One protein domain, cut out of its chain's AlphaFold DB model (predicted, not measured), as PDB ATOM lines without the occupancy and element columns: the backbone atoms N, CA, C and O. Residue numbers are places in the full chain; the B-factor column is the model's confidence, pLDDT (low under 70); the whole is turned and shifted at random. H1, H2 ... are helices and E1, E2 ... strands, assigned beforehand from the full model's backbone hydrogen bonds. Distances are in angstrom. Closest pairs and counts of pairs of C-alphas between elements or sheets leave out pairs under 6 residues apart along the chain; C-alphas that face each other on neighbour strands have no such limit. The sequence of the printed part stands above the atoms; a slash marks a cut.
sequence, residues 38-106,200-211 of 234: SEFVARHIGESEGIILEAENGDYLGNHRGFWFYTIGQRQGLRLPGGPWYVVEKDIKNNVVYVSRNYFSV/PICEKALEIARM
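AT A GLANCE: This is residues 38 to 106 and 200 to 211 of the 234 residues of a protein of Solanum tuberosum (UniProt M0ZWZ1). A small, strongly twisted sheet of four strands has one short helix, H2, over one face, while the long loop of residues 65 to 85 winds past the side away from H2. A second short helix, H1, lies out at one end of the longest span, away from the sheet. The printed part has 81 residues, in the order H1, E1, E2, E3, E4, H2; the sheet is mixed, in the order E2, E1, E4, E3. The class is mixed, helices and strands, with under half of the residues in named elements. The whole is compact, with a radius of gyration of the C-alphas of 12.2 A and spans of 36 by 27 by 19 A.

HOW THE PARTS SIT: Start at H1, residues 38 to 45, which is not on the sheet. A tight link leads to E1, residues 50 to 54, and another to E2, residues 60 to 64, an edge strand; these two form a hairpin, antiparallel at 144 degrees, with N 52 and O 62 2.8 A apart. Further on, E3, residues 86 to 91, is the other edge strand and forms a hairpin with E4, residues 96 to 100; look for N 88 and O 98, 2.9 A apart, in this antiparallel pair at 152 degrees. Between the two hairpins, the inner strands E1 and E4 are neighbours, parallel at 25 degrees, where N 99 and O 53 are 2.9 A apart, within hydrogen-bond range. Beyond the cut, H2, residues 203 to 210, is on the sheet at a height of 9.2 A. It lies over E4 and only just over E1, on which 3 of its C-alphas fall. It runs along the strands, at 5 degrees to E4 on the local plane. Its closest C-alphas to E4 are those of Ala 209 and Val 96, 6.3 A; to E1, those of Ala 205 and Leu 53, 6.6 A. H1 and H2 are apart. In both helices every O i to N i+4 pair is within hydrogen-bond range.

IN THESE COORDINATES: Find C-alpha 38 at (63.416, 112.795, -132.673); from there H1 runs 10.5 A to Ile 45. E1 covers 13.7 A, E2 11.5 A, E3 15.1 A and E4 13.4 A; E3 begins at C-alpha 86, (48.123, 118.427, -124.651). H2 runs 10.6 A and ends at C-alpha 210, (59.363, 114.032, -106.563).

THE WHOLE: The two C-alphas farthest apart, those of Arg 43 and Ser 105, are 37.2 A apart. Residues 107 to 199 are not printed; across this cut C-alphas 106 and 200 are 8.9 A apart. The link from E2 to E3 is long, with 21 residues. The mean pLDDT of the printed part is 91.4; residues 105 to 106 are under 70.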
ATOM      1  N   SER A  38      63.258 113.673-133.837       85.75
ATOM      2  CA  SER A  38      63.416 112.795-132.673       85.75
ATOM      3  C   SER A  38      64.637 111.876-132.777       85.75
ATOM      4  O   SER A  38      65.294 111.610-131.783       85.75
ATOM      5  N   GLU A  39      64.958 111.396-133.979       89.25
ATOM      6  CA  GLU A  39      66.126 110.541-134.217       89.25
ATOM      7  C   GLU A  39      67.425 111.343-134.126       89.25
ATOM      8  O   GLU A  39      68.402 110.884-133.539       89.25
ATOM      9  N   PHE A  40      67.422 112.564-134.663       91.00
ATOM     10  CA  PHE A  40      68.546 113.481-134.532       91.00
ATOM     11  C   PHE A  40      68.859 113.780-133.068       91.00
ATOM     12  O   PHE A  40      69.993 113.599-132.639       91.00
ATOM     13  N   VAL A  41      67.852 114.189-132.298       91.12
ATOM     14  CA  VAL A  41      68.027 114.535-130.885       91.12
ATOM     15  C   VAL A  41      68.483 113.315-130.080       91.12
ATOM     16  O   VAL A  41      69.475 113.416-129.363       91.12
ATOM     17  N   ALA A  42      67.865 112.144-130.280       92.00
ATOM     18  CA  ALA A  42      68.276 110.906-129.610       92.00
ATOM     19  C   ALA A  42      69.747 110.539-129.876       92.00
ATOM     20  O   ALA A  42      70.439 110.077-128.975       92.00
ATOM     21  N   ARG A  43      70.265 110.787-131.087       92.56
ATOM     22  CA  ARG A  43      71.682 110.540-131.411       92.56
ATOM     23  C   ARG A  43      72.660 111.485-130.714       92.56
ATOM     24  O   ARG A  43      73.802 111.093-130.512       92.56
ATOM     25  N   HIS A  44      72.250 112.715-130.398       91.94
ATOM     26  CA  HIS A  44      73.157 113.742-129.867       91.94
ATOM     27  C   HIS A  44      73.106 113.859-128.346       91.94
ATOM     28  O   HIS A  44      74.144 114.052-127.723       91.94
ATOM     29  N   ILE A  45      71.914 113.765-127.756       93.00
ATOM     30  CA  ILE A  45      71.719 113.931-126.307       93.00
ATOM     31  C   ILE A  45      71.127 112.689-125.633       93.00
ATOM     32  O   ILE A  45      70.934 112.684-124.422       93.00
ATOM     33  N   GLY A  46      70.862 111.628-126.399       94.31
ATOM     34  CA  GLY A  46      70.327 110.379-125.873       94.31
ATOM     35  C   GLY A  46      68.834 110.427-125.557       94.31
ATOM     36  O   GLY A  46      68.076 111.303-125.991       94.31
ATOM     37  N   GLU A  47      68.420 109.431-124.785       95.69
ATOM     38  CA  GLU A  47      67.074 109.267-124.251       95.69
ATOM     39  C   GLU A  47      67.170 109.119-122.741       95.69
ATOM     40  O   GLU A  47      68.087 108.478-122.229       95.69
ATOM     41  N   SER A  48      66.220 109.718-122.036       94.75
ATOM     42  CA  SER A  48      66.106 109.595-120.587       94.75
ATOM     43  C   SER A  48      64.662 109.289-120.256       94.75
ATOM     44  O   SER A  48      63.794 110.160-120.363       94.75
ATOM     45  N   GLU A  49      64.386 108.028-119.932       95.06
ATOM     46  CA  GLU A  49      63.021 107.599-119.659       95.06
ATOM     47  C   GLU A  49      62.461 108.331-118.434       95.06
ATOM     48  O   GLU A  49      63.098 108.417-117.385       95.06
ATOM     49  N   GLY A  50      61.271 108.900-118.598       95.75
ATOM     50  CA  GLY A  50      60.531 109.605-117.559       95.75
ATOM     51  C   GLY A  50      59.054 109.241-117.614       95.75
ATOM     52  O   GLY A  50      58.639 108.419-118.436       95.75
ATOM     53  N   ILE A  51      58.248 109.854-116.752       97.19
ATOM     54  CA  ILE A  51      56.820 109.536-116.622       97.19
ATOM     55  C   ILE A  51      55.930 110.665-117.140       97.19
ATOM     56  O   ILE A  51      56.285 111.843-117.094       97.19
ATOM     57  N   ILE A  52      54.755 110.287-117.631       97.44
ATOM     58  CA  ILE A  52      53.694 111.199-118.039       97.44
ATOM     59  C   ILE A  52      52.590 111.159-116.984       97.44
ATOM     60  O   ILE A  52      52.071 110.080-116.680       97.44
ATOM     61  N   LEU A  53      52.222 112.326-116.457       97.31
ATOM     62  CA  LEU A  53      51.158 112.486-115.464       97.31
ATOM     63  C   LEU A  53      50.039 113.383-116.005       97.31
ATOM     64  O   LEU A  53      50.315 114.376-116.682       97.31
ATOM     65  N   GLU A  54      48.783 113.068-115.689       96.25
ATOM     66  CA  GLU A  54      47.679 114.022-115.868       96.25
ATOM     67  C   GLU A  54      47.760 115.107-114.785       96.25
ATOM     68  O   GLU A  54      47.866 114.810-113.591       96.25
ATOM     69  N   ALA A  55      47.749 116.373-115.206       94.62
ATOM     70  CA  ALA A  55      47.987 117.511-114.321       94.62
ATOM     71  C   ALA A  55      46.905 117.655-113.238       94.62
ATOM     72  O   ALA A  55      47.206 118.031-112.107       94.62
ATOM     73  N   GLU A  56      45.653 117.327-113.562       93.19
ATOM     74  CA  GLU A  56      44.503 117.548-112.682       93.19
ATOM     75  C   GLU A  56      44.373 116.515-111.553       93.19
ATOM     76  O   GLU A  56      43.962 116.863-110.448       93.19
ATOM     77  N   ASN A  57      44.706 115.245-111.795       94.00
ATOM     78  CA  ASN A  57      44.460 114.135-110.856       94.00
ATOM     79  C   ASN A  57      45.729 113.345-110.477       94.00
ATOM     80  O   ASN A  57      45.661 112.457-109.619       94.00
ATOM     81  N   GLY A  58      46.876 113.647-111.098       95.06
ATOM     82  CA  GLY A  58      48.138 112.945-110.872       95.06
ATOM     83  C   GLY A  58      48.119 111.493-111.325       95.06
ATOM     84  O   GLY A  58      48.873 110.678-110.795       95.06
ATOM     85  N   ASP A  59      47.237 111.139-112.258       95.56
ATOM     86  CA  ASP A  59      47.192 109.787-112.792       95.56
ATOM     87  C   ASP A  59      48.429 109.521-113.648       95.56
ATOM     88  O   ASP A  59      48.785 110.296-114.537       95.56
ATOM     89  N   TYR A  60      49.088 108.398-113.372       96.19
ATOM     90  CA  TYR A  60      50.210 107.920-114.163       96.19
ATOM     91  C   TYR A  60      49.707 107.355-115.489       96.19
ATOM     92  O   TYR A  60      49.001 106.347-115.516       96.19
ATOM     93  N   LEU A  61      50.069 108.005-116.596       95.56
ATOM     94  CA  LEU A  61      49.551 107.684-117.929       95.56
ATOM     95  C   LEU A  61      50.518 106.856-118.782       95.56
ATOM     96  O   LEU A  61      50.122 106.314-119.814       95.56
ATOM     97  N   GLY A  62      51.776 106.734-118.360       94.94
ATOM     98  CA  GLY A  62      52.803 105.963-119.056       94.94
ATOM     99  C   GLY A  62      54.163 106.648-119.041       94.94
ATOM    100  O   GLY A  62      54.358 107.643-118.348       94.94
ATOM    101  N   ASN A  63      55.099 106.116-119.824       95.38
ATOM    102  CA  ASN A  63      56.468 106.624-119.898       95.38
ATOM    103  C   ASN A  63      56.714 107.418-121.183       95.38
ATOM    104  O   ASN A  63      56.052 107.221-122.206       95.38
ATOM    105  N   HIS A  64      57.715 108.289-121.137       95.25
ATOM    106  CA  HIS A  64      58.250 108.998-122.290       95.25
ATOM    107  C   HIS A  64      59.764 108.817-122.388       95.25
ATOM    108  O   HIS A  64      60.421 108.497-121.409       95.25
ATOM    109  N   ARG A  65      60.345 109.071-123.564       94.62
ATOM    110  CA  ARG A  65      61.775 108.818-123.856       94.62
ATOM    111  C   ARG A  65      62.713 109.985-123.497       94.62
ATOM    112  O   ARG A  65      63.860 110.013-123.922       94.62
ATOM    113  N   GLY A  66      62.212 110.981-122.772       94.38
ATOM    114  CA  GLY A  66      62.914 112.239-122.472       94.38
ATOM    115  C   GLY A  66      62.040 113.468-122.694       94.38
ATOM    116  O   GLY A  66      61.292 113.536-123.672       94.38
ATOM    117  N   PHE A  67      62.080 114.430-121.769       92.81
ATOM    118  CA  PHE A  67      61.202 115.610-121.803       92.81
ATOM    119  C   PHE A  67      61.502 116.541-122.994       92.81
ATOM    120  O   PHE A  67      60.637 117.301-123.431       92.81
ATOM    121  N   TRP A  68      62.714 116.481-123.554       92.38
ATOM    122  CA  TRP A  68      63.148 117.290-124.701       92.38
ATOM    123  C   TRP A  68      62.482 116.907-126.027       92.38
ATOM    124  O   TRP A  68      62.541 117.675-126.984       92.38
ATOM    125  N   PHE A  69      61.803 115.761-126.090       92.94
ATOM    126  CA  PHE A  69      60.967 115.397-127.238       92.94
ATOM    127  C   PHE A  69      59.575 116.045-127.201       92.94
ATOM    128  O   PHE A  69      58.777 115.801-128.107       92.94
ATOM    129  N   TYR A  70      59.289 116.850-126.171       91.62
ATOM    130  CA  TYR A  70      57.984 117.449-125.930       91.62
ATOM    131  C   TYR A  70      58.057 118.976-125.851       91.62
ATOM    132  O   TYR A  70      58.915 119.573-125.185       91.62
ATOM    133  N   THR A  71      57.098 119.622-126.506       87.69
ATOM    134  CA  THR A  71      56.886 121.073-126.451       87.69
ATOM    135  C   THR A  71      55.563 121.364-125.751       87.69
ATOM    136  O   THR A  71      54.583 120.664-125.982       87.69
ATOM    137  N   ILE A  72      55.510 122.395-124.905       85.69
ATOM    138  CA  ILE A  72      54.248 122.835-124.293       85.69
ATOM    139  C   ILE A  72      53.242 123.170-125.408       85.69
ATOM    140  O   ILE A  72      53.596 123.765-126.425       85.69
ATOM    141  N   GLY A  73      51.997 122.721-125.250       83.62
ATOM    142  CA  GLY A  73      50.938 122.803-126.258       83.62
ATOM    143  C   GLY A  73      50.966 121.700-127.321       83.62
ATOM    144  O   GLY A  73      50.081 121.650-128.180       83.62
ATOM    145  N   GLN A  74      51.936 120.781-127.284       89.62
ATOM    146  CA  GLN A  74      51.978 119.646-128.202       89.62
ATOM    147  C   GLN A  74      50.800 118.696-127.963       89.62
ATOM    148  O   GLN A  74      50.623 118.181-126.863       89.62
ATOM    149  N   ARG A  75      50.054 118.401-129.034       89.75
ATOM    150  CA  ARG A  75      48.970 117.402-129.054       89.75
ATOM    151  C   ARG A  75      49.399 116.059-129.648       89.75
ATOM    152  O   ARG A  75      49.010 114.991-129.184       89.75
ATOM    153  N   GLN A  76      50.154 116.101-130.744       87.38
ATOM    154  CA  GLN A  76      50.517 114.904-131.501       87.38
ATOM    155  C   GLN A  76      51.698 114.167-130.859       87.38
ATOM    156  O   GLN A  76      52.534 114.764-130.186       87.38
ATOM    157  N   GLY A  77      51.785 112.855-131.080       85.31
ATOM    158  CA  GLY A  77      52.927 112.049-130.633       85.31
ATOM    159  C   GLY A  77      52.914 111.632-129.157       85.31
ATOM    160  O   GLY A  77      53.817 110.905-128.758       85.31
ATOM    161  N   LEU A  78      51.892 112.009-128.377       88.81
ATOM    162  CA  LEU A  78      51.741 111.587-126.973       88.81
ATOM    163  C   LEU A  78      51.350 110.110-126.820       88.81
ATOM    164  O   LEU A  78      51.701 109.490-125.829       88.81
ATOM    165  N   ARG A  79      50.661 109.534-127.819       87.31
ATOM    166  CA  ARG A  79      50.216 108.122-127.842       87.31
ATOM    167  C   ARG A  79      49.361 107.711-126.629       87.31
ATOM    168  O   ARG A  79      49.364 106.550-126.241       87.31
ATOM    169  N   LEU A  80      48.606 108.655-126.069       89.75
ATOM    170  CA  LEU A  80      47.697 108.425-124.947       89.75
ATOM    171  C   LEU A  80      46.248 108.222-125.433       89.75
ATOM    172  O   LEU A  80      45.796 108.980-126.301       89.75
ATOM    173  N   PRO A  81      45.502 107.241-124.890       88.81
ATOM    174  CA  PRO A  81      44.080 107.058-125.182       88.81
ATOM    175  C   PRO A  81      43.211 108.109-124.467       88.81
ATOM    176  O   PRO A  81      43.659 108.774-123.537       88.81
ATOM    177  N   GLY A  82      41.950 108.268-124.887       83.81
ATOM    178  CA  GLY A  82      40.983 109.140-124.195       83.81
ATOM    179  C   GLY A  82      41.229 110.643-124.319       83.81
ATOM    180  O   GLY A  82      40.815 111.390-123.440       83.81
ATOM    181  N   GLY A  83      41.919 111.064-125.385       83.31
ATOM    182  CA  GLY A  83      42.247 112.464-125.662       83.31
ATOM    183  C   GLY A  83      41.066 113.336-126.136       83.31
ATOM    184  O   GLY A  83      39.921 112.894-126.100       83.31
ATOM    185  N   PRO A  84      41.346 114.561-126.628       90.75
ATOM    186  CA  PRO A  84      42.672 115.075-126.982       90.75
ATOM    187  C   PRO A  84      43.522 115.443-125.758       90.75
ATOM    188  O   PRO A  84      43.047 116.120-124.860       90.75
ATOM    189  N   TRP A  85      44.791 115.030-125.758       93.06
ATOM    190  CA  TRP A  85      45.784 115.415-124.749       93.06
ATOM    191  C   TRP A  85      46.699 116.509-125.276       93.06
ATOM    192  O   TRP A  85      47.045 116.500-126.460       93.06
ATOM    193  N   TYR A  86      47.137 117.390-124.384       92.38
ATOM    194  CA  TYR A  86      48.123 118.427-124.651       92.38
ATOM    195  C   TYR A  86      49.188 118.406-123.564       92.38
ATOM    196  O   TYR A  86      48.856 118.250-122.393       92.38
ATOM    197  N   VAL A  87      50.453 118.595-123.937       92.19
ATOM    198  CA  VAL A  87      51.528 118.873-122.973       92.19
ATOM    199  C   VAL A  87      51.272 120.235-122.349       92.19
ATOM    200  O   VAL A  87      51.155 121.225-123.074       92.19
ATOM    201  N   VAL A  88      51.195 120.293-121.026       88.81
ATOM    202  CA  VAL A  88      50.879 121.535-120.310       88.81
ATOM    203  C   VAL A  88      52.053 122.082-119.523       88.81
ATOM    204  O   VAL A  88      52.171 123.296-119.417       88.81
ATOM    205  N   GLU A  89      52.936 121.205-119.046       89.88
ATOM    206  CA  GLU A  89      54.120 121.578-118.277       89.88
ATOM    207  C   GLU A  89      55.197 120.483-118.363       89.88
ATOM    208  O   GLU A  89      54.899 119.323-118.678       89.88
ATOM    209  N   LYS A  90      56.455 120.841-118.084       91.88
ATOM    210  CA  LYS A  90      57.585 119.908-117.990       91.88
ATOM    211  C   LYS A  90      58.387 120.153-116.715       91.88
ATOM    212  O   LYS A  90      58.945 121.225-116.524       91.88
ATOM    213  N   ASP A  91      58.553 119.112-115.910       93.62
ATOM    214  CA  ASP A  91      59.497 119.123-114.796       93.62
ATOM    215  C   ASP A  91      60.843 118.561-115.259       93.62
ATOM    216  O   ASP A  91      61.028 117.347-115.390       93.62
ATOM    217  N   ILE A  92      61.782 119.464-115.536       92.62
ATOM    218  CA  ILE A  92      63.132 119.119-116.001       92.62
ATOM    219  C   ILE A  92      63.911 118.383-114.907       92.62
ATOM    220  O   ILE A  92      64.628 117.430-115.204       92.62
ATOM    221  N   LYS A  93      63.761 118.807-113.646       93.75
ATOM    222  CA  LYS A  93      64.518 118.262-112.513       93.75
ATOM    223  C   LYS A  93      64.125 116.815-112.240       93.75
ATOM    224  O   LYS A  93      64.990 115.977-112.007       93.75
ATOM    225  N   ASN A  94      62.827 116.535-112.293       95.62
ATOM    226  CA  ASN A  94      62.287 115.216-111.997       95.62
ATOM    227  C   ASN A  94      62.051 114.358-113.253       95.62
ATOM    228  O   ASN A  94      61.633 113.210-113.119       95.62
ATOM    229  N   ASN A  95      62.301 114.872-114.461       95.44
ATOM    230  CA  ASN A  95      62.020 114.197-115.736       95.44
ATOM    231  C   ASN A  95      60.551 113.732-115.841       95.44
ATOM    232  O   ASN A  95      60.258 112.538-115.961       95.44
ATOM    233  N   VAL A  96      59.623 114.688-115.728       97.00
ATOM    234  CA  VAL A  96      58.172 114.455-115.840       97.00
ATOM    235  C   VAL A  96      57.572 115.357-116.909       97.00
ATOM    236  O   VAL A  96      57.897 116.542-117.000       97.00
ATOM    237  N   VAL A  97      56.663 114.798-117.705       96.94
ATOM    238  CA  VAL A  97      55.830 115.554-118.645       96.94
ATOM    239  C   VAL A  97      54.396 115.551-118.131       96.94
ATOM    240  O   VAL A  97      53.784 114.493-117.994       96.94
ATOM    241  N   TYR A  98      53.841 116.732-117.877       95.69
ATOM    242  CA  TYR A  98      52.441 116.867-117.490       95.69
ATOM    243  C   TYR A  98      51.574 117.084-118.722       95.69
ATOM    244  O   TYR A  98      51.916 117.861-119.622       95.69
ATOM    245  N   VAL A  99      50.428 116.413-118.753       95.50
ATOM    246  CA  VAL A  99      49.445 116.538-119.829       95.50
ATOM    247  C   VAL A  99      48.055 116.828-119.286       95.50
ATOM    248  O   VAL A  99      47.742 116.514-118.143       95.50
ATOM    249  N   SER A 100      47.205 117.402-120.130       92.44
ATOM    250  CA  SER A 100      45.805 117.653-119.804       92.44
ATOM    251  C   SER A 100      44.909 117.570-121.040       92.44
ATOM    252  O   SER A 100      45.346 117.821-122.169       92.44
ATOM    253  N   ARG A 101      43.634 117.244-120.809       91.25
ATOM    254  CA  ARG A 101      42.530 117.370-121.779       91.25
ATOM    255  C   ARG A 101      41.855 118.745-121.746       91.25
ATOM    256  O   ARG A 101      41.174 119.124-122.691       91.25
ATOM    257  N   ASN A 102      42.101 119.502-120.683       86.94
ATOM    258  CA  ASN A 102      41.486 120.782-120.342       86.94
ATOM    259  C   ASN A 102      42.384 121.979-120.695       86.94
ATOM    260  O   ASN A 102      42.203 123.085-120.193       86.94
ATOM    261  N   TYR A 103      43.341 121.781-121.605       80.00
ATOM    262  CA  TYR A 103      44.342 122.788-121.966       80.00
ATOM    263  C   TYR A 103      43.757 124.146-122.383       80.00
ATOM    264  O   TYR A 103      44.370 125.175-122.112       80.00
ATOM    265  N   PHE A 104      42.579 124.151-123.018       74.19
ATOM    266  CA  PHE A 104      41.886 125.370-123.452       74.19
ATOM    267  C   PHE A 104      40.811 125.872-122.478       74.19
ATOM    268  O   PHE A 104      40.309 126.971-122.676       74.19
ATOM    269  N   SER A 105      40.410 125.080-121.478       69.25
ATOM    270  CA  SER A 105      39.326 125.452-120.556       69.25
ATOM    271  C   SER A 105      39.816 126.190-119.316       69.25
ATOM    272  O   SER A 105      39.016 126.821-118.630       69.25
ATOM    273  N   VAL A 106      41.111 126.109-119.001       61.56
ATOM    274  CA  VAL A 106      41.708 126.957-117.964       61.56
ATOM    275  C   VAL A 106      41.772 128.382-118.521       61.56
ATOM    276  O   VAL A 106      42.389 128.583-119.565       61.56
ATOM    277  N   PRO A 200      48.160 124.669-113.521       85.25
ATOM    278  CA  PRO A 200      47.869 124.140-112.196       85.25
ATOM    279  C   PRO A 200      48.046 122.621-112.202       85.25
ATOM    280  O   PRO A 200      47.344 121.899-112.910       85.25
ATOM    281  N   ILE A 201      49.008 122.153-111.417       90.38
ATOM    282  CA  ILE A 201      49.296 120.736-111.218       90.38
ATOM    283  C   ILE A 201      48.836 120.383-109.805       90.38
ATOM    284  O   ILE A 201      49.175 121.081-108.849       90.38
ATOM    285  N   CYS A 202      48.047 119.321-109.660       94.06
ATOM    286  CA  CYS A 202      47.580 118.899-108.346       94.06
ATOM    287  C   CYS A 202      48.737 118.379-107.478       94.06
ATOM    288  O   CYS A 202      49.705 117.808-107.986       94.06
ATOM    289  N   GLU A 203      48.621 118.520-106.153       95.12
ATOM    290  CA  GLU A 203      49.708 118.145-105.234       95.12
ATOM    291  C   GLU A 203      50.107 116.672-105.386       95.12
ATOM    292  O   GLU A 203      51.291 116.361-105.435       95.12
ATOM    293  N   LYS A 204      49.139 115.772-105.604       95.62
ATOM    294  CA  LYS A 204      49.409 114.349-105.867       95.62
ATOM    295  C   LYS A 204      50.364 114.150-107.052       95.62
ATOM    296  O   LYS A 204      51.258 113.310-106.985       95.62
ATOM    297  N   ALA A 205      50.194 114.900-108.140       95.50
ATOM    298  CA  ALA A 205      51.081 114.804-109.296       95.50
ATOM    299  C   ALA A 205      52.494 115.323-108.971       95.50
ATOM    300  O   ALA A 205      53.477 114.712-109.392       95.50
ATOM    301  N   LEU A 206      52.600 116.404-108.188       95.38
ATOM    302  CA  LEU A 206      53.882 116.955-107.729       95.38
ATOM    303  C   LEU A 206      54.611 116.002-106.772       95.38
ATOM    304  O   LEU A 206      55.823 115.816-106.890       95.38
ATOM    305  N   GLU A 207      53.892 115.366-105.850       95.25
ATOM    306  CA  GLU A 207      54.425 114.338-104.953       95.25
ATOM    307  C   GLU A 207      54.963 113.145-105.745       95.25
ATOM    308  O   GLU A 207      56.108 112.739-105.541       95.25
ATOM    309  N   ILE A 208      54.185 112.638-106.711       94.75
ATOM    310  CA  ILE A 208      54.618 111.551-107.599       94.75
ATOM    311  C   ILE A 208      55.855 111.960-108.407       94.75
ATOM    312  O   ILE A 208      56.785 111.166-108.567       94.75
ATOM    313  N   ALA A 209      55.902 113.197-108.904       94.81
ATOM    314  CA  ALA A 209      57.053 113.683-109.651       94.81
ATOM    315  C   ALA A 209      58.339 113.650-108.815       94.81
ATOM    316  O   ALA A 209      59.377 113.242-109.341       94.81
ATOM    317  N   ARG A 210      58.249 114.005-107.526       95.81
ATOM    318  CA  ARG A 210      59.363 114.032-106.563       95.81
ATOM    319  C   ARG A 210      59.762 112.650-106.027       95.81
ATOM    320  O   ARG A 210      60.763 112.561-105.320       95.81
ATOM    321  N   MET A 211      59.017 111.581-106.327       92.56
ATOM    322  CA  MET A 211      59.389 110.227-105.902       92.56
ATOM    323  C   MET A 211      60.740 109.815-106.499       92.56
ATOM    324  O   MET A 211      60.919 109.848-107.718       92.56
TER     325      MET A 211